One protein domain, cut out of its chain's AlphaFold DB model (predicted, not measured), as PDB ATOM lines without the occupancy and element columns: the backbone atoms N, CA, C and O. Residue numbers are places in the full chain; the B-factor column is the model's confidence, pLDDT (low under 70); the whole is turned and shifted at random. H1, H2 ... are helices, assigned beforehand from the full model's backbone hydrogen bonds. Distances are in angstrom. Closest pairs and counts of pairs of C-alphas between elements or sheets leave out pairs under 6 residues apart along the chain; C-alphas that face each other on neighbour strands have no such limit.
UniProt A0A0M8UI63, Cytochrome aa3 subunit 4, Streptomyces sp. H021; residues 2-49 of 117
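AT A GLANCE: This is residues 2 to 49 of the 117 residues of the protein "Cytochrome aa3 subunit 4" of Streptomyces sp. H021 (UniProt A0A0M8UI63). What does the model look like at first sight? It is a helical hairpin with unequal arms: the short helix H1 folds back, side by side with the first part of the much longer H2, and residues 32 to 49, of which 32 to 44 belong to H2, stick out beyond it. What is it made of, and how spread out is it? The printed part has 48 residues with two named helices, H1 then H2, and no named strand; its class is all helix. It is extended, a rod spanning 46 by 15 by 13 A, with a radius of gyration of the C-alphas of 15.1 A.

IN THESE COORDINATES: Where does H1 run? H1 holds residues 2 to 14, from C-alpha 2 at (-7.291, -5.009, -37.948) to C-alpha 14 at (2.373, 7.221, -29.881), 17.6 A. Where does H2 run? H2 holds residues 17 to 44, 40.2 A from C-alpha 17 to C-alpha 44 at (-22.780, -12.559, -58.635).

HOW THE PARTS SIT: How do H1 and H2 stand to each other? They form a helical hairpin over a tight link of 2 residues, running opposite ways at a shallow tilt of 16 degrees. Where do they touch? H2 touches H1 with residues 17 to 27 alone, and the closest C-alphas, those of Phe 3 and Phe 27, are 4.9 A apart. What do the backbones show? In H1 and H2 every O i to N i+4 pair is within hydrogen-bond range.

THE WHOLE: How large is it? The two C-alphas farthest apart, those of Arg 15 and Pro 48, are 47.1 A apart. Which stretches stand free? Residues 13 to 18 stand free, and so do residues 32 to 49. Is anything missing or uncertain? The printed part has no cut, its mean pLDDT is 95.8, and no printed residue is under 70.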
ATOM      1  N   PHE A   2      -8.622  -5.035 -38.578       94.94
ATOM      2  CA  PHE A   2      -7.291  -5.009 -37.948       94.94
ATOM      3  C   PHE A   2      -6.569  -3.658 -38.080       94.94
ATOM      4  O   PHE A   2      -6.353  -3.001 -37.073       94.94
ATOM      5  N   PHE A   3      -6.300  -3.190 -39.307       95.75
ATOM      6  CA  PHE A   3      -5.571  -1.933 -39.513       95.75
ATOM      7  C   PHE A   3      -6.230  -0.726 -38.841       95.75
ATOM      8  O   PHE A   3      -5.533   0.045 -38.205       95.75
ATOM      9  N   GLY A   4      -7.559  -0.592 -38.904       95.50
ATOM     10  CA  GLY A   4      -8.266   0.533 -38.281       95.50
ATOM     11  C   GLY A   4      -8.209   0.496 -36.752       95.50
ATOM     12  O   GLY A   4      -7.992   1.529 -36.122       95.50
ATOM     13  N   ALA A   5      -8.336  -0.695 -36.157       97.12
ATOM     14  CA  ALA A   5      -8.164  -0.874 -34.717       97.12
ATOM     15  C   ALA A   5      -6.727  -0.541 -34.290       97.12
ATOM     16  O   ALA A   5      -6.521   0.223 -33.348       97.12
ATOM     17  N   THR A   6      -5.735  -1.040 -35.031       96.88
ATOM     18  CA  THR A   6      -4.322  -0.737 -34.792       96.88
ATOM     19  C   THR A   6      -4.031   0.754 -34.946       96.88
ATOM     20  O   THR A   6      -3.325   1.293 -34.106       96.88
ATOM     21  N   THR A   7      -4.608   1.454 -35.933       96.75
ATOM     22  CA  THR A   7      -4.477   2.917 -36.073       96.75
ATOM     23  C   THR A   7      -4.967   3.646 -34.824       96.75
ATOM     24  O   THR A   7      -4.270   4.522 -34.322       96.75
ATOM     25  N   ALA A   8      -6.146   3.283 -34.304       96.06
ATOM     26  CA  ALA A   8      -6.723   3.933 -33.128       96.06
ATOM     27  C   ALA A   8      -5.862   3.720 -31.874       96.06
ATOM     28  O   ALA A   8      -5.561   4.675 -31.159       96.06
ATOM     29  N   VAL A   9      -5.422   2.478 -31.643       97.31
ATOM     30  CA  VAL A   9      -4.520   2.136 -30.535       97.31
ATOM     31  C   VAL A   9      -3.187   2.868 -30.694       97.31
ATOM     32  O   VAL A   9      -2.738   3.541 -29.772       97.31
ATOM     33  N   TYR A  10      -2.571   2.799 -31.873       96.56
ATOM     34  CA  TYR A  10      -1.280   3.422 -32.152       96.56
ATOM     35  C   TYR A  10      -1.306   4.937 -31.932       96.56
ATOM     36  O   TYR A  10      -0.428   5.475 -31.257       96.56
ATOM     37  N   TRP A  11      -2.337   5.619 -32.436       96.31
ATOM     38  CA  TRP A  11      -2.506   7.056 -32.240       96.31
ATOM     39  C   TRP A  11      -2.615   7.422 -30.758       96.31
ATOM     40  O   TRP A  11      -1.993   8.385 -30.312       96.31
ATOM     41  N   TRP A  12      -3.365   6.631 -29.986       97.06
ATOM     42  CA  TRP A  12      -3.576   6.879 -28.564       97.06
ATOM     43  C   TRP A  12      -2.271   6.873 -27.758       97.06
ATOM     44  O   TRP A  12      -2.078   7.737 -26.901       97.06
ATOM     45  N   PHE A  13      -1.371   5.931 -28.049       96.62
ATOM     46  CA  PHE A  13      -0.102   5.783 -27.330       96.62
ATOM     47  C   PHE A  13       1.027   6.645 -27.901       96.62
ATOM     48  O   PHE A  13       1.746   7.289 -27.145       96.62
ATOM     49  N   SER A  14       1.199   6.638 -29.223       94.12
ATOM     50  CA  SER A  14       2.373   7.221 -29.881       94.12
ATOM     51  C   SER A  14       2.183   8.702 -30.217       94.12
ATOM     52  O   SER A  14       3.128   9.481 -30.138       94.12
ATOM     53  N   ARG A  15       0.960   9.103 -30.610       94.25
ATOM     54  CA  ARG A  15       0.641  10.431 -31.182       94.25
ATOM     55  C   ARG A  15       1.576  10.857 -32.326       94.25
ATOM     56  O   ARG A  15       1.736  12.043 -32.603       94.25
ATOM     57  N   GLU A  16       2.184   9.882 -32.994       96.94
ATOM     58  CA  GLU A  16       3.128  10.094 -34.083       96.94
ATOM     59  C   GLU A  16       2.366  10.086 -35.425       96.94
ATOM     60  O   GLU A  16       1.612   9.144 -35.711       96.94
ATOM     61  N   PRO A  17       2.478  11.156 -36.233       95.06
ATOM     62  CA  PRO A  17       1.627  11.341 -37.402       95.06
ATOM     63  C   PRO A  17       1.990  10.442 -38.595       95.06
ATOM     64  O   PRO A  17       1.078  10.037 -39.318       95.06
ATOM     65  N   ALA A  18       3.262  10.100 -38.827       96.81
ATOM     66  CA  ALA A  18       3.681   9.362 -40.021       96.81
ATOM     67  C   ALA A  18       3.206   7.897 -40.005       96.81
ATOM     68  O   ALA A  18       2.612   7.414 -40.971       96.81
ATOM     69  N   GLY A  19       3.399   7.195 -38.892       95.75
ATOM     70  CA  GLY A  19       2.931   5.832 -38.667       95.75
ATOM     71  C   GLY A  19       1.408   5.755 -38.634       95.75
ATOM     72  O   GLY A  19       0.816   4.852 -39.229       95.75
ATOM     73  N   THR A  20       0.756   6.753 -38.032       96.25
ATOM     74  CA  THR A  20      -0.710   6.850 -38.041       96.25
ATOM     75  C   THR A  20      -1.240   7.013 -39.466       96.25
ATOM     76  O   THR A  20      -2.201   6.335 -39.838       96.25
ATOM     77  N   ALA A  21      -0.593   7.841 -40.293       96.81
ATOM     78  CA  ALA A  21      -0.947   7.994 -41.702       96.81
ATOM     79  C   ALA A  21      -0.779   6.676 -42.478       96.81
ATOM     80  O   ALA A  21      -1.703   6.264 -43.179       96.81
ATOM     81  N   ALA A  22       0.339   5.965 -42.300       97.19
ATOM     82  CA  ALA A  22       0.589   4.681 -42.962       97.19
ATOM     83  C   ALA A  22      -0.456   3.604 -42.601       97.19
ATOM     84  O   ALA A  22      -0.963   2.898 -43.481       97.19
ATOM     85  N   LEU A  23      -0.826   3.499 -41.320       97.25
ATOM     86  CA  LEU A  23      -1.857   2.565 -40.855       97.25
ATOM     87  C   LEU A  23      -3.254   2.957 -41.358       97.25
ATOM     88  O   LEU A  23      -4.031   2.094 -41.773       97.25
ATOM     89  N   CYS A  24      -3.565   4.256 -41.377       96.94
ATOM     90  CA  CYS A  24      -4.821   4.772 -41.912       96.94
ATOM     91  C   CYS A  24      -4.973   4.461 -43.410       96.94
ATOM     92  O   CYS A  24      -5.986   3.891 -43.818       96.94
ATOM     93  N   VAL A  25      -3.947   4.741 -44.222       97.50
ATOM     94  CA  VAL A  25      -3.947   4.421 -45.661       97.50
ATOM     95  C   VAL A  25      -4.113   2.916 -45.881       97.50
ATOM     96  O   VAL A  25      -4.935   2.499 -46.697       97.50
ATOM     97  N   SER A  26      -3.412   2.095 -45.097       97.69
ATOM     98  CA  SER A  26      -3.531   0.633 -45.156       97.69
ATOM     99  C   SER A  26      -4.952   0.154 -44.830       97.69
ATOM    100  O   SER A  26      -5.489  -0.725 -45.509       97.69
ATOM    101  N   PHE A  27      -5.609   0.760 -43.834       97.94
ATOM    102  CA  PHE A  27      -7.010   0.484 -43.514       97.94
ATOM    103  C   PHE A  27      -7.953   0.855 -44.662       97.94
ATOM    104  O   PHE A  27      -8.838   0.063 -44.998       97.94
ATOM    105  N   VAL A  28      -7.761   2.022 -45.281       97.62
ATOM    106  CA  VAL A  28      -8.571   2.470 -46.421       97.62
ATOM    107  C   VAL A  28      -8.395   1.528 -47.612       97.62
ATOM    108  O   VAL A  28      -9.392   1.048 -48.147       97.62
ATOM    109  N   MET A  29      -7.159   1.185 -47.985       97.81
ATOM    110  CA  MET A  29      -6.883   0.259 -49.091       97.81
ATOM    111  C   MET A  29      -7.533  -1.112 -48.871       97.81
ATOM    112  O   MET A  29      -8.241  -1.607 -49.748       97.81
ATOM    113  N   ALA A  30      -7.363  -1.704 -47.683       97.56
ATOM    114  CA  ALA A  30      -7.987  -2.985 -47.357       97.56
ATOM    115  C   ALA A  30      -9.524  -2.904 -47.392       97.56
ATOM    116  O   ALA A  30     -10.188  -3.830 -47.858       97.56
ATOM    117  N   SER A  31     -10.092  -1.786 -46.933       97.31
ATOM    118  CA  SER A  31     -11.540  -1.561 -46.946       97.31
ATOM    119  C   SER A  31     -12.088  -1.405 -48.364       97.31
ATOM    120  O   SER A  31     -13.151  -1.944 -48.652       97.31
ATOM    121  N   LEU A  32     -11.361  -0.738 -49.269       97.62
ATOM    122  CA  LEU A  32     -11.742  -0.621 -50.682       97.62
ATOM    123  C   LEU A  32     -11.791  -1.991 -51.368       97.62
ATOM    124  O   LEU A  32     -12.778  -2.307 -52.033       97.62
ATOM    125  N   VAL A  33     -10.769  -2.826 -51.154       97.31
ATOM    126  CA  VAL A  33     -10.734  -4.197 -51.689       97.31
ATOM    127  C   VAL A  33     -11.893  -5.024 -51.126       97.31
ATOM    128  O   VAL A  33     -12.637  -5.641 -51.888       97.31
ATOM    129  N   ALA A  34     -12.107  -4.992 -49.807       97.06
ATOM    130  CA  ALA A  34     -13.201  -5.719 -49.167       97.06
ATOM    131  C   ALA A  34     -14.582  -5.255 -49.662       97.06
ATOM    132  O   ALA A  34     -15.444  -6.084 -49.952       97.06
ATOM    133  N   ALA A  35     -14.795  -3.944 -49.806       97.19
ATOM    134  CA  ALA A  35     -16.050  -3.380 -50.293       97.19
ATOM    135  C   ALA A  35     -16.324  -3.771 -51.752       97.19
ATOM    136  O   ALA A  35     -17.461  -4.110 -52.095       97.19
ATOM    137  N   TYR A  36     -15.292  -3.768 -52.602       96.69
ATOM    138  CA  TYR A  36     -15.391  -4.228 -53.985       96.69
ATOM    139  C   TYR A  36     -15.805  -5.704 -54.054       96.69
ATOM    140  O   TYR A  36     -16.794  -6.033 -54.714       96.69
ATOM    141  N   LEU A  37     -15.110  -6.579 -53.319       96.19
ATOM    142  CA  LEU A  37     -15.408  -8.014 -53.294       96.19
ATOM    143  C   LEU A  37     -16.799  -8.302 -52.722       96.19
ATOM    144  O   LEU A  37     -17.544  -9.095 -53.291       96.19
ATOM    145  N   TRP A  38     -17.197  -7.615 -51.651       96.31
ATOM    146  CA  TRP A  38     -18.536  -7.741 -51.075       96.31
ATOM    147  C   TRP A  38     -19.629  -7.323 -52.059       96.31
ATOM    148  O   TRP A  38     -20.634  -8.021 -52.216       96.31
ATOM    149  N   ARG A  39     -19.430  -6.208 -52.771       97.44
ATOM    150  CA  ARG A  39     -20.363  -5.757 -53.808       97.44
ATOM    151  C   ARG A  39     -20.438  -6.756 -54.960       97.44
ATOM    152  O   ARG A  39     -21.530  -6.986 -55.477       97.44
ATOM    153  N   GLN A  40     -19.311  -7.352 -55.342       95.75
ATOM    154  CA  GLN A  40     -19.265  -8.366 -56.389       95.75
ATOM    155  C   GLN A  40     -19.977  -9.652 -55.964       95.75
ATOM    156  O   GLN A  40     -20.786 -10.167 -56.729       95.75
ATOM    157  N   TYR A  41     -19.761 -10.120 -54.734       95.19
ATOM    158  CA  TYR A  41     -20.460 -11.279 -54.179       95.19
ATOM    159  C   TYR A  41     -21.974 -11.051 -54.118       95.19
ATOM    160  O   TYR A  41     -22.753 -11.890 -54.558       95.19
ATOM    161  N   ARG A  42     -22.411  -9.864 -53.674       95.44
ATOM    162  CA  ARG A  42     -23.838  -9.504 -53.655       95.44
ATOM    163  C   ARG A  42     -24.493  -9.480 -55.036       95.44
ATOM    164  O   ARG A  42     -25.702  -9.655 -55.119       95.44
ATOM    165  N   ARG A  43     -23.725  -9.223 -56.097       95.12
ATOM    166  CA  ARG A  43     -24.223  -9.196 -57.481       95.12
ATOM    167  C   ARG A  43     -24.156 -10.560 -58.164       95.12
ATOM    168  O   ARG A  43     -25.051 -10.880 -58.932       95.12
ATOM    169  N   GLY A  44     -23.084 -11.314 -57.928       89.75
ATOM    170  CA  GLY A  44     -22.780 -12.559 -58.635       89.75
ATOM    171  C   GLY A  44     -23.167 -13.841 -57.896       89.75
ATOM    172  O   GLY A  44     -23.209 -14.890 -58.527       89.75
ATOM    173  N   GLY A  45     -23.451 -13.773 -56.593       91.94
ATOM    174  CA  GLY A  45     -23.759 -14.943 -55.771       91.94
ATOM    175  C   GLY A  45     -22.558 -15.865 -55.530       91.94
ATOM    176  O   GLY A  45     -21.410 -15.505 -55.800       91.94
ATOM    177  N   ALA A  46     -22.845 -17.052 -54.992       90.56
ATOM    178  CA  ALA A  46     -21.849 -18.090 -54.738       90.56
ATOM    179  C   ALA A  46     -21.421 -18.767 -56.043       90.56
ATOM    180  O   ALA A  46     -22.265 -19.172 -56.849       90.56
ATOM    181  N   ARG A  47     -20.115 -18.928 -56.228       89.00
ATOM    182  CA  ARG A  47     -19.547 -19.583 -57.407       89.00
ATOM    183  C   ARG A  47     -19.193 -21.043 -57.101       89.00
ATOM    184  O   ARG A  47     -19.130 -21.415 -55.927       89.00
ATOM    185  N   PRO A  48     -18.976 -21.896 -58.117       90.44
ATOM    186  CA  PRO A  48     -18.508 -23.262 -57.890       90.44
ATOM    187  C   PRO A  48     -17.218 -23.316 -57.061       90.44
ATOM    188  O   PRO A  48     -17.074 -24.213 -56.239       90.44
ATOM    189  N   GLU A  49     -16.328 -22.323 -57.189       89.44
ATOM    190  CA  GLU A  49     -15.071 -22.276 -56.426       89.44
ATOM    191  C   GLU A  49     -15.271 -22.058 -54.915       89.44
ATOM    192  O   GLU A  49     -14.383 -22.386 -54.130       89.44
TER     193      GLU A  49